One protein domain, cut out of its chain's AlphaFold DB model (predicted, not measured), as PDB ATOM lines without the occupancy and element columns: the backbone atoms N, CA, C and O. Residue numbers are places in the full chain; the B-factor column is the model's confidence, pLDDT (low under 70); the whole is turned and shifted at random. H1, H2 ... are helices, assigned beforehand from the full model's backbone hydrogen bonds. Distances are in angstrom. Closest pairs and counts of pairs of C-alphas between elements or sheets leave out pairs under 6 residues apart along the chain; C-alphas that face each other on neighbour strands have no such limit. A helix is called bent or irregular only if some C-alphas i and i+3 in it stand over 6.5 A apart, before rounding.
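Overview. This is residues 47 to 130 of the 184 residues of an uncharacterized protein of Macrostomum lignano (UniProt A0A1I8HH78). Three long helices form an up-and-down bundle, each running against the one before; H2 crosses H1 and the bent H3 slantwise. The printed part has 84 residues with three named helices, H1, H2, H3, and no named strand: all helix. It is elongated, 41 by 23 by 16 A, and only just compact, close to loose, with a radius of gyration of the C-alphas of 13.7 A.

Along the chain. H1, residues 48 to 70, begins at (118.494, 102.312, 53.789) and is 32.9 A long. H2, residues 73 to 96, is 34.4 A long. H3, residues 103 to 129, was assigned as one helix by its hydrogen bonds but is bent: C-alphas 111 and 114 are 6.7 A apart. Its arms are H3a, residues 103 to 111, 12.1 A, and H3b, residues 114 to 129, 22.1 A, ending at (126.249, 69.460, 32.796).

Arrangement. The hairpin H1 and H2 touch, H2 with residues 73 to 84 alone; the closest C-alphas, Ser 66 and Ala 76, are 4.8 A apart. H3b touches H2 at a steep tilt of 43 degrees, closest C-alphas Asn 120 and Cys 79, 5.7 A, H2 with residues 75 to 86 alone. H3a touches no helix. In H1, H2, H3a and H3b every O i to N i+4 pair is within hydrogen-bond range.

Size, cuts and confidence. The farthest C-alphas, Asp 47 and Gln 130, are 43.7 A apart. The printed part has no cut and no long link. pLDDT is under 70 at residues 47 to 51, 100 to 101, 103 and 130.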
ATOM      1  N   ASP A  47     121.702 105.210  55.415       58.44
ATOM      2  CA  ASP A  47     120.669 105.403  54.400       58.44
ATOM      3  C   ASP A  47     120.260 104.005  53.932       58.44
ATOM      4  O   ASP A  47     121.009 103.335  53.214       58.44
ATOM      5  N   ALA A  48     119.071 103.546  54.322       58.72
ATOM      6  CA  ALA A  48     118.494 102.312  53.789       58.72
ATOM      7  C   ALA A  48     118.542 102.300  52.245       58.72
ATOM      8  O   ALA A  48     118.743 101.248  51.641       58.72
ATOM      9  N   GLY A  49     118.469 103.482  51.617       60.84
ATOM     10  CA  GLY A  49     118.680 103.674  50.182       60.84
ATOM     11  C   GLY A  49     120.095 103.339  49.690       60.84
ATOM     12  O   GLY A  49     120.229 102.687  48.656       60.84
ATOM     13  N   LYS A  50     121.157 103.697  50.426       67.88
ATOM     14  CA  LYS A  50     122.545 103.342  50.065       67.88
ATOM     15  C   LYS A  50     122.768 101.837  50.166       67.88
ATOM     16  O   LYS A  50     123.354 101.239  49.267       67.88
ATOM     17  N   MET A  51     122.245 101.213  51.219       66.12
ATOM     18  CA  MET A  51     122.373  99.766  51.425       66.12
ATOM     19  C   MET A  51     121.572  98.967  50.392       66.12
ATOM     20  O   MET A  51     122.087  98.000  49.833       66.12
ATOM     21  N   ALA A  52     120.350  99.402  50.072       70.19
ATOM     22  CA  ALA A  52     119.560  98.821  48.990       70.19
ATOM     23  C   ALA A  52     120.256  98.981  47.626       70.19
ATOM     24  O   ALA A  52     120.278  98.039  46.830       70.19
ATOM     25  N   GLY A  53     120.883 100.137  47.378       74.88
ATOM     26  CA  GLY A  53     121.670 100.397  46.172       74.88
ATOM     27  C   GLY A  53     122.875  99.465  46.034       74.88
ATOM     28  O   GLY A  53     123.061  98.862  44.980       74.88
ATOM     29  N   LEU A  54     123.647  99.275  47.108       74.81
ATOM     30  CA  LEU A  54     124.791  98.355  47.121       74.81
ATOM     31  C   LEU A  54     124.372  96.902  46.869       74.81
ATOM     32  O   LEU A  54     124.993  96.222  46.055       74.81
ATOM     33  N   MET A  55     123.295  96.436  47.506       74.12
ATOM     34  CA  MET A  55     122.783  95.076  47.288       74.12
ATOM     35  C   MET A  55     122.265  94.879  45.857       74.12
ATOM     36  O   MET A  55     122.501  93.835  45.253       74.12
ATOM     37  N   SER A  56     121.624  95.901  45.282       80.06
ATOM     38  CA  SER A  56     121.168  95.883  43.886       80.06
ATOM     39  C   SER A  56     122.341  95.841  42.905       80.06
ATOM     40  O   SER A  56     122.312  95.087  41.934       80.06
ATOM     41  N   LEU A  57     123.401  96.607  43.179       83.19
ATOM     42  CA  LEU A  57     124.621  96.616  42.377       83.19
ATOM     43  C   LEU A  57     125.337  95.261  42.420       83.19
ATOM     44  O   LEU A  57     125.749  94.755  41.377       83.19
ATOM     45  N   LEU A  58     125.448  94.651  43.604       80.75
ATOM     46  CA  LEU A  58     126.027  93.315  43.775       80.75
ATOM     47  C   LEU A  58     125.243  92.258  42.995       80.75
ATOM     48  O   LEU A  58     125.838  91.421  42.316       80.75
ATOM     49  N   LEU A  59     123.913  92.329  43.033       81.06
ATOM     50  CA  LEU A  59     123.061  91.420  42.279       81.06
ATOM     51  C   LEU A  59     123.213  91.606  40.762       81.06
ATOM     52  O   LEU A  59     123.310  90.621  40.031       81.06
ATOM     53  N   ALA A  60     123.284  92.850  40.286       82.44
ATOM     54  CA  ALA A  60     123.528  93.141  38.875       82.44
ATOM     55  C   ALA A  60     124.902  92.624  38.418       82.44
ATOM     56  O   ALA A  60     125.011  92.003  37.360       82.44
ATOM     57  N   ALA A  61     125.943  92.811  39.235       83.12
ATOM     58  CA  ALA A  61     127.276  92.282  38.965       83.12
ATOM     59  C   ALA A  61     127.283  90.744  38.909       83.12
ATOM     60  O   ALA A  61     127.879  90.168  38.001       83.12
ATOM     61  N   ALA A  62     126.571  90.075  39.819       78.12
ATOM     62  CA  ALA A  62     126.402  88.621  39.816       78.12
ATOM     63  C   ALA A  62     125.671  88.109  38.563       78.12
ATOM     64  O   ALA A  62     126.072  87.095  37.980       78.12
ATOM     65  N   ALA A  63     124.632  88.813  38.112       77.75
ATOM     66  CA  ALA A  63     123.913  88.470  36.888       77.75
ATOM     67  C   ALA A  63     124.818  88.587  35.650       77.75
ATOM     68  O   ALA A  63     124.864  87.667  34.833       77.75
ATOM     69  N   LEU A  64     125.590  89.676  35.545       81.81
ATOM     70  CA  LEU A  64     126.557  89.883  34.460       81.81
ATOM     71  C   LEU A  64     127.683  88.843  34.484       81.81
ATOM     72  O   LEU A  64     128.014  88.276  33.444       81.81
ATOM     73  N   ALA A  65     128.232  88.539  35.662       80.44
ATOM     74  CA  ALA A  65     129.256  87.512  35.824       80.44
ATOM     75  C   ALA A  65     128.727  86.121  35.441       80.44
ATOM     76  O   ALA A  65     129.392  85.385  34.718       80.44
ATOM     77  N   SER A  66     127.504  85.775  35.848       77.12
ATOM     78  CA  SER A  66     126.881  84.503  35.460       77.12
ATOM     79  C   SER A  66     126.634  84.430  33.955       77.12
ATOM     80  O   SER A  66     126.867  83.391  33.341       77.12
ATOM     81  N   LEU A  67     126.191  85.530  33.344       80.44
ATOM     82  CA  LEU A  67     125.995  85.598  31.899       80.44
ATOM     83  C   LEU A  67     127.320  85.407  31.149       80.44
ATOM     84  O   LEU A  67     127.336  84.701  30.145       80.44
ATOM     85  N   ALA A  68     128.421  85.968  31.660       80.31
ATOM     86  CA  ALA A  68     129.755  85.792  31.090       80.31
ATOM     87  C   ALA A  68     130.263  84.342  31.178       80.31
ATOM     88  O   ALA A  68     130.936  83.884  30.261       80.31
ATOM     89  N   VAL A  69     129.931  83.605  32.245       80.06
ATOM     90  CA  VAL A  69     130.351  82.198  32.398       80.06
ATOM     91  C   VAL A  69     129.518  81.255  31.533       80.06
ATOM     92  O   VAL A  69     130.060  80.377  30.870       80.06
ATOM     93  N   PHE A  70     128.194  81.408  31.541       77.38
ATOM     94  CA  PHE A  70     127.303  80.458  30.872       77.38
ATOM     95  C   PHE A  70     127.012  80.804  29.411       77.38
ATOM     96  O   PHE A  70     126.510  79.948  28.679       77.38
ATOM     97  N   CYS A  71     127.242  82.055  28.998       75.62
ATOM     98  CA  CYS A  71     126.821  82.611  27.705       75.62
ATOM     99  C   CYS A  71     125.340  82.335  27.373       75.62
ATOM    100  O   CYS A  71     124.928  82.338  26.213       75.62
ATOM    101  N   LYS A  72     124.525  82.064  28.398       76.81
ATOM    102  CA  LYS A  72     123.113  81.694  28.307       76.81
ATOM    103  C   LYS A  72     122.339  82.448  29.376       76.81
ATOM    104  O   LYS A  72     122.757  82.525  30.529       76.81
ATOM    105  N   LEU A  73     121.174  82.959  28.985       77.12
ATOM    106  CA  LEU A  73     120.283  83.720  29.862       77.12
ATOM    107  C   LEU A  73     119.702  82.861  30.990       77.12
ATOM    108  O   LEU A  73     119.685  83.297  32.135       77.12
ATOM    109  N   LEU A  74     119.267  81.634  30.688       80.50
ATOM    110  CA  LEU A  74     118.559  80.792  31.657       80.50
ATOM    111  C   LEU A  74     119.415  80.458  32.902       80.50
ATOM    112  O   LEU A  74     118.959  80.742  34.009       80.50
ATOM    113  N   PRO A  75     120.668  79.970  32.774       77.88
ATOM    114  CA  PRO A  75     121.528  79.721  33.935       77.88
ATOM    115  C   PRO A  75     121.847  80.990  34.734       77.88
ATOM    116  O   PRO A  75     121.893  80.955  35.963       77.88
ATOM    117  N   ALA A  76     122.024  82.128  34.053       75.06
ATOM    118  CA  ALA A  76     122.315  83.402  34.702       75.06
ATOM    119  C   ALA A  76     121.132  83.915  35.538       75.06
ATOM    120  O   ALA A  76     121.320  84.370  36.669       75.06
ATOM    121  N   VAL A  77     119.910  83.789  35.014       81.12
ATOM    122  CA  VAL A  77     118.678  84.135  35.736       81.12
ATOM    123  C   VAL A  77     118.483  83.214  36.940       81.12
ATOM    124  O   VAL A  77     118.219  83.705  38.035       81.12
ATOM    125  N   VAL A  78     118.679  81.900  36.775       84.12
ATOM    126  CA  VAL A  78     118.549  80.926  37.874       84.12
ATOM    127  C   VAL A  78     119.576  81.196  38.978       84.12
ATOM    128  O   VAL A  78     119.206  81.269  40.147       84.12
ATOM    129  N   CYS A  79     120.845  81.424  38.626       83.19
ATOM    130  CA  CYS A  79     121.898  81.755  39.590       83.19
ATOM    131  C   CYS A  79     121.569  83.037  40.378       83.19
ATOM    132  O   CYS A  79     121.671  83.073  41.607       83.19
ATOM    133  N   SER A  80     121.096  84.075  39.681       80.62
ATOM    134  CA  SER A  80     120.705  85.349  40.298       80.62
ATOM    135  C   SER A  80     119.495  85.193  41.227       80.62
ATOM    136  O   SER A  80     119.478  85.755  42.322       80.62
ATOM    137  N   ALA A  81     118.505  84.387  40.831       83.31
ATOM    138  CA  ALA A  81     117.331  84.086  41.646       83.31
ATOM    139  C   ALA A  81     117.701  83.323  42.929       83.31
ATOM    140  O   ALA A  81     117.228  83.674  44.007       83.31
ATOM    141  N   LEU A  82     118.598  82.337  42.844       84.38
ATOM    142  CA  LEU A  82     119.103  81.619  44.019       84.38
ATOM    143  C   LEU A  82     119.854  82.552  44.980       84.38
ATOM    144  O   LEU A  82     119.679  82.463  46.195       84.38
ATOM    145  N   CYS A  83     120.640  83.497  44.456       84.88
ATOM    146  CA  CYS A  83     121.309  84.501  45.286       84.88
ATOM    147  C   CYS A  83     120.307  85.408  46.016       84.88
ATOM    148  O   CYS A  83     120.479  85.674  47.205       84.88
ATOM    149  N   LEU A  84     119.238  85.839  45.338       83.50
ATOM    150  CA  LEU A  84     118.147  86.605  45.952       83.50
ATOM    151  C   LEU A  84     117.442  85.827  47.067       83.50
ATOM    152  O   LEU A  84     117.187  86.386  48.132       83.50
ATOM    153  N   ILE A  85     117.145  84.545  46.842       87.00
ATOM    154  CA  ILE A  85     116.497  83.685  47.841       87.00
ATOM    155  C   ILE A  85     117.380  83.560  49.087       87.00
ATOM    156  O   ILE A  85     116.881  83.733  50.197       87.00
ATOM    157  N   ASN A  86     118.686  83.342  48.917       85.38
ATOM    158  CA  ASN A  86     119.622  83.249  50.040       85.38
ATOM    159  C   ASN A  86     119.708  84.566  50.831       85.38
ATOM    160  O   ASN A  86     119.715  84.548  52.061       85.38
ATOM    161  N   LEU A  87     119.712  85.718  50.148       81.56
ATOM    162  CA  LEU A  87     119.669  87.029  50.809       81.56
ATOM    163  C   LEU A  87     118.364  87.236  51.587       81.56
ATOM    164  O   LEU A  87     118.391  87.749  52.707       81.56
ATOM    165  N   LEU A  88     117.228  86.809  51.028       85.12
ATOM    166  CA  LEU A  88     115.931  86.898  51.696       85.12
ATOM    167  C   LEU A  88     115.861  85.977  52.920       85.12
ATOM    168  O   LEU A  88     115.370  86.392  53.967       85.12
ATOM    169  N   GLN A  89     116.388  84.755  52.816       86.31
ATOM    170  CA  GLN A  89     116.492  83.824  53.941       86.31
ATOM    171  C   GLN A  89     117.377  84.388  55.052       86.31
ATOM    172  O   GLN A  89     116.982  84.352  56.215       86.31
ATOM    173  N   LEU A  90     118.528  84.972  54.706       82.38
ATOM    174  CA  LEU A  90     119.407  85.619  55.676       82.38
ATOM    175  C   LEU A  90     118.693  86.780  56.383       82.38
ATOM    176  O   LEU A  90     118.724  86.867  57.609       82.38
ATOM    177  N   ALA A  91     117.989  87.632  55.635       80.88
ATOM    178  CA  ALA A  91     117.201  88.721  56.209       80.88
ATOM    179  C   ALA A  91     116.079  88.205  57.129       80.88
ATOM    180  O   ALA A  91     115.873  88.750  58.215       80.88
ATOM    181  N   ALA A  92     115.393  87.127  56.741       82.19
ATOM    182  CA  ALA A  92     114.354  86.495  57.550       82.19
ATOM    183  C   ALA A  92     114.917  85.867  58.835       82.19
ATOM    184  O   ALA A  92     114.304  85.996  59.892       82.19
ATOM    185  N   MET A  93     116.096  85.240  58.781       84.00
ATOM    186  CA  MET A  93     116.779  84.705  59.965       84.00
ATOM    187  C   MET A  93     117.225  85.815  60.918       84.00
ATOM    188  O   MET A  93     117.049  85.692  62.132       84.00
ATOM    189  N   LEU A  94     117.755  86.921  60.390       83.25
ATOM    190  CA  LEU A  94     118.111  88.097  61.191       83.25
ATOM    191  C   LEU A  94     116.873  88.692  61.872       83.25
ATOM    192  O   LEU A  94     116.905  89.001  63.062       83.25
ATOM    193  N   TRP A  95     115.752  88.757  61.153       80.31
ATOM    194  CA  TRP A  95     114.476  89.184  61.718       80.31
ATOM    195  C   TRP A  95     113.969  88.235  62.814       80.31
ATOM    196  O   TRP A  95     113.603  88.686  63.898       80.31
ATOM    197  N   ALA A  96     113.986  86.922  62.564       80.62
ATOM    198  CA  ALA A  96     113.527  85.906  63.513       80.62
ATOM    199  C   ALA A  96     114.390  85.843  64.784       80.62
ATOM    200  O   ALA A  96     113.872  85.591  65.870       80.62
ATOM    201  N   SER A  97     115.691  86.113  64.664       83.81
ATOM    202  CA  SER A  97     116.629  86.191  65.793       83.81
ATOM    203  C   SER A  97     116.592  87.533  66.533       83.81
ATOM    204  O   SER A  97     117.256  87.687  67.557       83.81
ATOM    205  N   GLY A  98     115.814  88.509  66.048       76.31
ATOM    206  CA  GLY A  98     115.731  89.844  66.636       76.31
ATOM    207  C   GLY A  98     117.017  90.664  66.493       76.31
ATOM    208  O   GLY A  98     117.185  91.657  67.203       76.31
ATOM    209  N   ILE A  99     117.925  90.262  65.598       75.44
ATOM    210  CA  ILE A  99     119.174  90.976  65.335       75.44
ATOM    211  C   ILE A  99     118.852  92.197  64.463       75.44
ATOM    212  O   ILE A  99     118.277  92.050  63.380       75.44
ATOM    213  N   PRO A 100     119.212  93.419  64.894       69.56
ATOM    214  CA  PRO A 100     118.959  94.610  64.100       69.56
ATOM    215  C   PRO A 100     119.810  94.597  62.828       69.56
ATOM    216  O   PRO A 100     121.011  94.332  62.878       69.56
ATOM    217  N   LEU A 101     119.187  94.949  61.700       68.94
ATOM    218  CA  LEU A 101     119.874  95.190  60.431       68.94
ATOM    219  C   LEU A 101     120.741  96.450  60.555       68.94
ATOM    220  O   LEU A 101     120.294  97.568  60.304       68.94
ATOM    221  N   ASN A 102     121.971  96.262  61.015       71.19
ATOM    222  CA  ASN A 102     122.985  97.299  61.152       71.19
ATOM    223  C   ASN A 102     124.098  97.120  60.106       71.19
ATOM    224  O   ASN A 102     124.180  96.093  59.425       71.19
ATOM    225  N   LEU A 103     124.994  98.107  60.012       65.50
ATOM    226  CA  LEU A 103     126.125  98.085  59.081       65.50
ATOM    227  C   LEU A 103     126.936  96.782  59.181       65.50
ATOM    228  O   LEU A 103     127.340  96.240  58.158       65.50
ATOM    229  N   LEU A 104     127.123  96.249  60.392       74.06
ATOM    230  CA  LEU A 104     127.856  95.004  60.624       74.06
ATOM    231  C   LEU A 104     127.167  93.807  59.952       74.06
ATOM    232  O   LEU A 104     127.810  93.082  59.197       74.06
ATOM    233  N   THR A 105     125.860  93.629  60.168       75.62
ATOM    234  CA  THR A 105     125.091  92.538  59.542       75.62
ATOM    235  C   THR A 105     125.059  92.653  58.022       75.62
ATOM    236  O   THR A 105     125.230  91.655  57.325       75.62
ATOM    237  N   CYS A 106     124.922  93.867  57.485       73.12
ATOM    238  CA  CYS A 106     124.936  94.075  56.044       73.12
ATOM    239  C   CYS A 106     126.328  93.895  55.428       73.12
ATOM    240  O   CYS A 106     126.436  93.369  54.324       73.12
ATOM    241  N   THR A 107     127.391  94.291  56.133       76.62
ATOM    242  CA  THR A 107     128.777  94.049  55.700       76.62
ATOM    243  C   THR A 107     129.072  92.552  55.706       76.62
ATOM    244  O   THR A 107     129.629  92.035  54.743       76.62
ATOM    245  N   GLY A 108     128.618  91.829  56.734       80.19
ATOM    246  CA  GLY A 108     128.680  90.368  56.778       80.19
ATOM    247  C   GLY A 108     127.941  89.716  55.606       80.19
ATOM    248  O   GLY A 108     128.492  88.835  54.950       80.19
ATOM    249  N   ALA A 109     126.738  90.195  55.275       77.19
ATOM    250  CA  ALA A 109     125.983  89.723  54.114       77.19
ATOM    251  C   ALA A 109     126.705  90.009  52.783       77.19
ATOM    252  O   ALA A 109     126.747  89.144  51.910       77.19
ATOM    253  N   ALA A 110     127.321  91.186  52.639       77.69
ATOM    254  CA  ALA A 110     128.099  91.548  51.455       77.69
ATOM    255  C   ALA A 110     129.367  90.689  51.301       77.69
ATOM    256  O   ALA A 110     129.703  90.300  50.186       77.69
ATOM    257  N   LEU A 111     130.042  90.338  52.400       81.06
ATOM    258  CA  LEU A 111     131.198  89.431  52.388       81.06
ATOM    259  C   LEU A 111     130.804  87.975  52.113       81.06
ATOM    260  O   LEU A 111     131.560  87.242  51.480       81.06
ATOM    261  N   ALA A 112     129.617  87.551  52.550       82.31
ATOM    262  CA  ALA A 112     129.083  86.226  52.250       82.31
ATOM    263  C   ALA A 112     128.594  86.099  50.795       82.31
ATOM    264  O   ALA A 112     128.541  84.993  50.256       82.31
ATOM    265  N   PHE A 113     128.254  87.216  50.141       82.38
ATOM    266  CA  PHE A 113     127.661  87.227  48.804       82.38
ATOM    267  C   PHE A 113     128.534  86.561  47.722       82.38
ATOM    268  O   PHE A 113     128.003  85.697  47.029       82.38
ATOM    269  N   PRO A 114     129.849  86.840  47.586       79.62
ATOM    270  CA  PRO A 114     130.704  86.149  46.617       79.62
ATOM    271  C   PRO A 114     130.772  84.634  46.826       79.62
ATOM    272  O   PRO A 114     130.788  83.878  45.857       79.62
ATOM    273  N   VAL A 115     130.778  84.179  48.083       84.88
ATOM    274  CA  VAL A 115     130.815  82.748  48.417       84.88
ATOM    275  C   VAL A 115     129.496  82.084  48.030       84.88
ATOM    276  O   VAL A 115     129.499  81.067  47.339       84.88
ATOM    277  N   MET A 116     128.362  82.689  48.399       83.69
ATOM    278  CA  MET A 116     127.035  82.206  48.001       83.69
ATOM    279  C   MET A 116     126.867  82.204  46.480       83.69
ATOM    280  O   MET A 116     126.340  81.246  45.917       83.69
ATOM    281  N   PHE A 117     127.352  83.251  45.813       83.12
ATOM    282  CA  PHE A 117     127.353  83.363  44.361       83.12
ATOM    283  C   PHE A 117     128.148  82.231  43.710       83.12
ATOM    284  O   PHE A 117     127.638  81.571  42.812       83.12
ATOM    285  N   PHE A 118     129.359  81.953  44.193       83.94
ATOM    286  CA  PHE A 118     130.198  80.884  43.659       83.94
ATOM    287  C   PHE A 118     129.573  79.496  43.853       83.94
ATOM    288  O   PHE A 118     129.577  78.685  42.929       83.94
ATOM    289  N   VAL A 119     128.983  79.231  45.024       87.12
ATOM    290  CA  VAL A 119     128.274  77.970  45.301       87.12
ATOM    291  C   VAL A 119     127.069  77.804  44.374       87.12
ATOM    292  O   VAL A 119     126.907  76.746  43.770       87.12
ATOM    293  N   ASN A 120     126.260  78.853  44.201       84.69
ATOM    294  CA  ASN A 120     125.116  78.835  43.286       84.69
ATOM    295  C   ASN A 120     125.557  78.656  41.827       84.69
ATOM    296  O   ASN A 120     124.937  77.900  41.082       84.69
ATOM    297  N   LEU A 121     126.656  79.297  41.429       81.56
ATOM    298  CA  LEU A 121     127.235  79.159  40.100       81.56
ATOM    299  C   LEU A 121     127.715  77.725  39.855       81.56
ATOM    300  O   LEU A 121     127.401  77.158  38.811       81.56
ATOM    301  N   MET A 122     128.387  77.101  40.828       84.88
ATOM    302  CA  MET A 122     128.774  75.690  40.744       84.88
ATOM    303  C   MET A 122     127.570  74.751  40.693       84.88
ATOM    304  O   MET A 122     127.556  73.836  39.877       84.88
ATOM    305  N   LEU A 123     126.541  74.984  41.507       86.06
ATOM    306  CA  LEU A 123     125.320  74.176  41.499       86.06
ATOM    307  C   LEU A 123     124.640  74.214  40.124       86.06
ATOM    308  O   LEU A 123     124.325  73.174  39.551       86.06
ATOM    309  N   VAL A 124     124.450  75.413  39.572       83.69
ATOM    310  CA  VAL A 124     123.830  75.602  38.254       83.69
ATOM    311  C   VAL A 124     124.709  75.021  37.145       83.69
ATOM    312  O   VAL A 124     124.183  74.452  36.189       83.69
ATOM    313  N   PHE A 125     126.033  75.109  37.275       82.12
ATOM    314  CA  PHE A 125     126.970  74.492  36.340       82.12
ATOM    315  C   PHE A 125     126.861  72.968  36.348       82.12
ATOM    316  O   PHE A 125     126.711  72.369  35.285       82.12
ATOM    317  N   GLN A 126     126.820  72.350  37.527       81.75
ATOM    318  CA  GLN A 126     126.634  70.906  37.662       81.75
ATOM    319  C   GLN A 126     125.277  70.447  37.119       81.75
ATOM    320  O   GLN A 126     125.222  69.464  36.387       81.75
ATOM    321  N   LEU A 127     124.196  71.183  37.395       79.38
ATOM    322  CA  LEU A 127     122.865  70.898  36.841       79.38
ATOM    323  C   LEU A 127     122.822  71.051  35.315       79.38
ATOM    324  O   LEU A 127     122.137  70.294  34.636       79.38
ATOM    325  N   SER A 128     123.564  72.013  34.765       72.25
ATOM    326  CA  SER A 128     123.640  72.238  33.315       72.25
ATOM    327  C   SER A 128     124.475  71.179  32.593       72.25
ATOM    328  O   SER A 128     124.268  70.949  31.403       72.25
ATOM    329  N   LEU A 129     125.433  70.567  33.293       71.56
ATOM    330  CA  LEU A 129     126.249  69.460  32.796       71.56
ATOM    331  C   LEU A 129     125.634  68.091  33.069       71.56
ATOM    332  O   LEU A 129     126.123  67.099  32.528       71.56
ATOM    333  N   GLN A 130     124.592  68.023  33.900       65.81
ATOM    334  CA  GLN A 130     123.931  66.770  34.205       65.81
ATOM    335  C   GLN A 130     123.343  66.230  32.893       65.81
ATOM    336  O   GLN A 130     122.491  66.892  32.290       65.81
TER     337      GLN A 130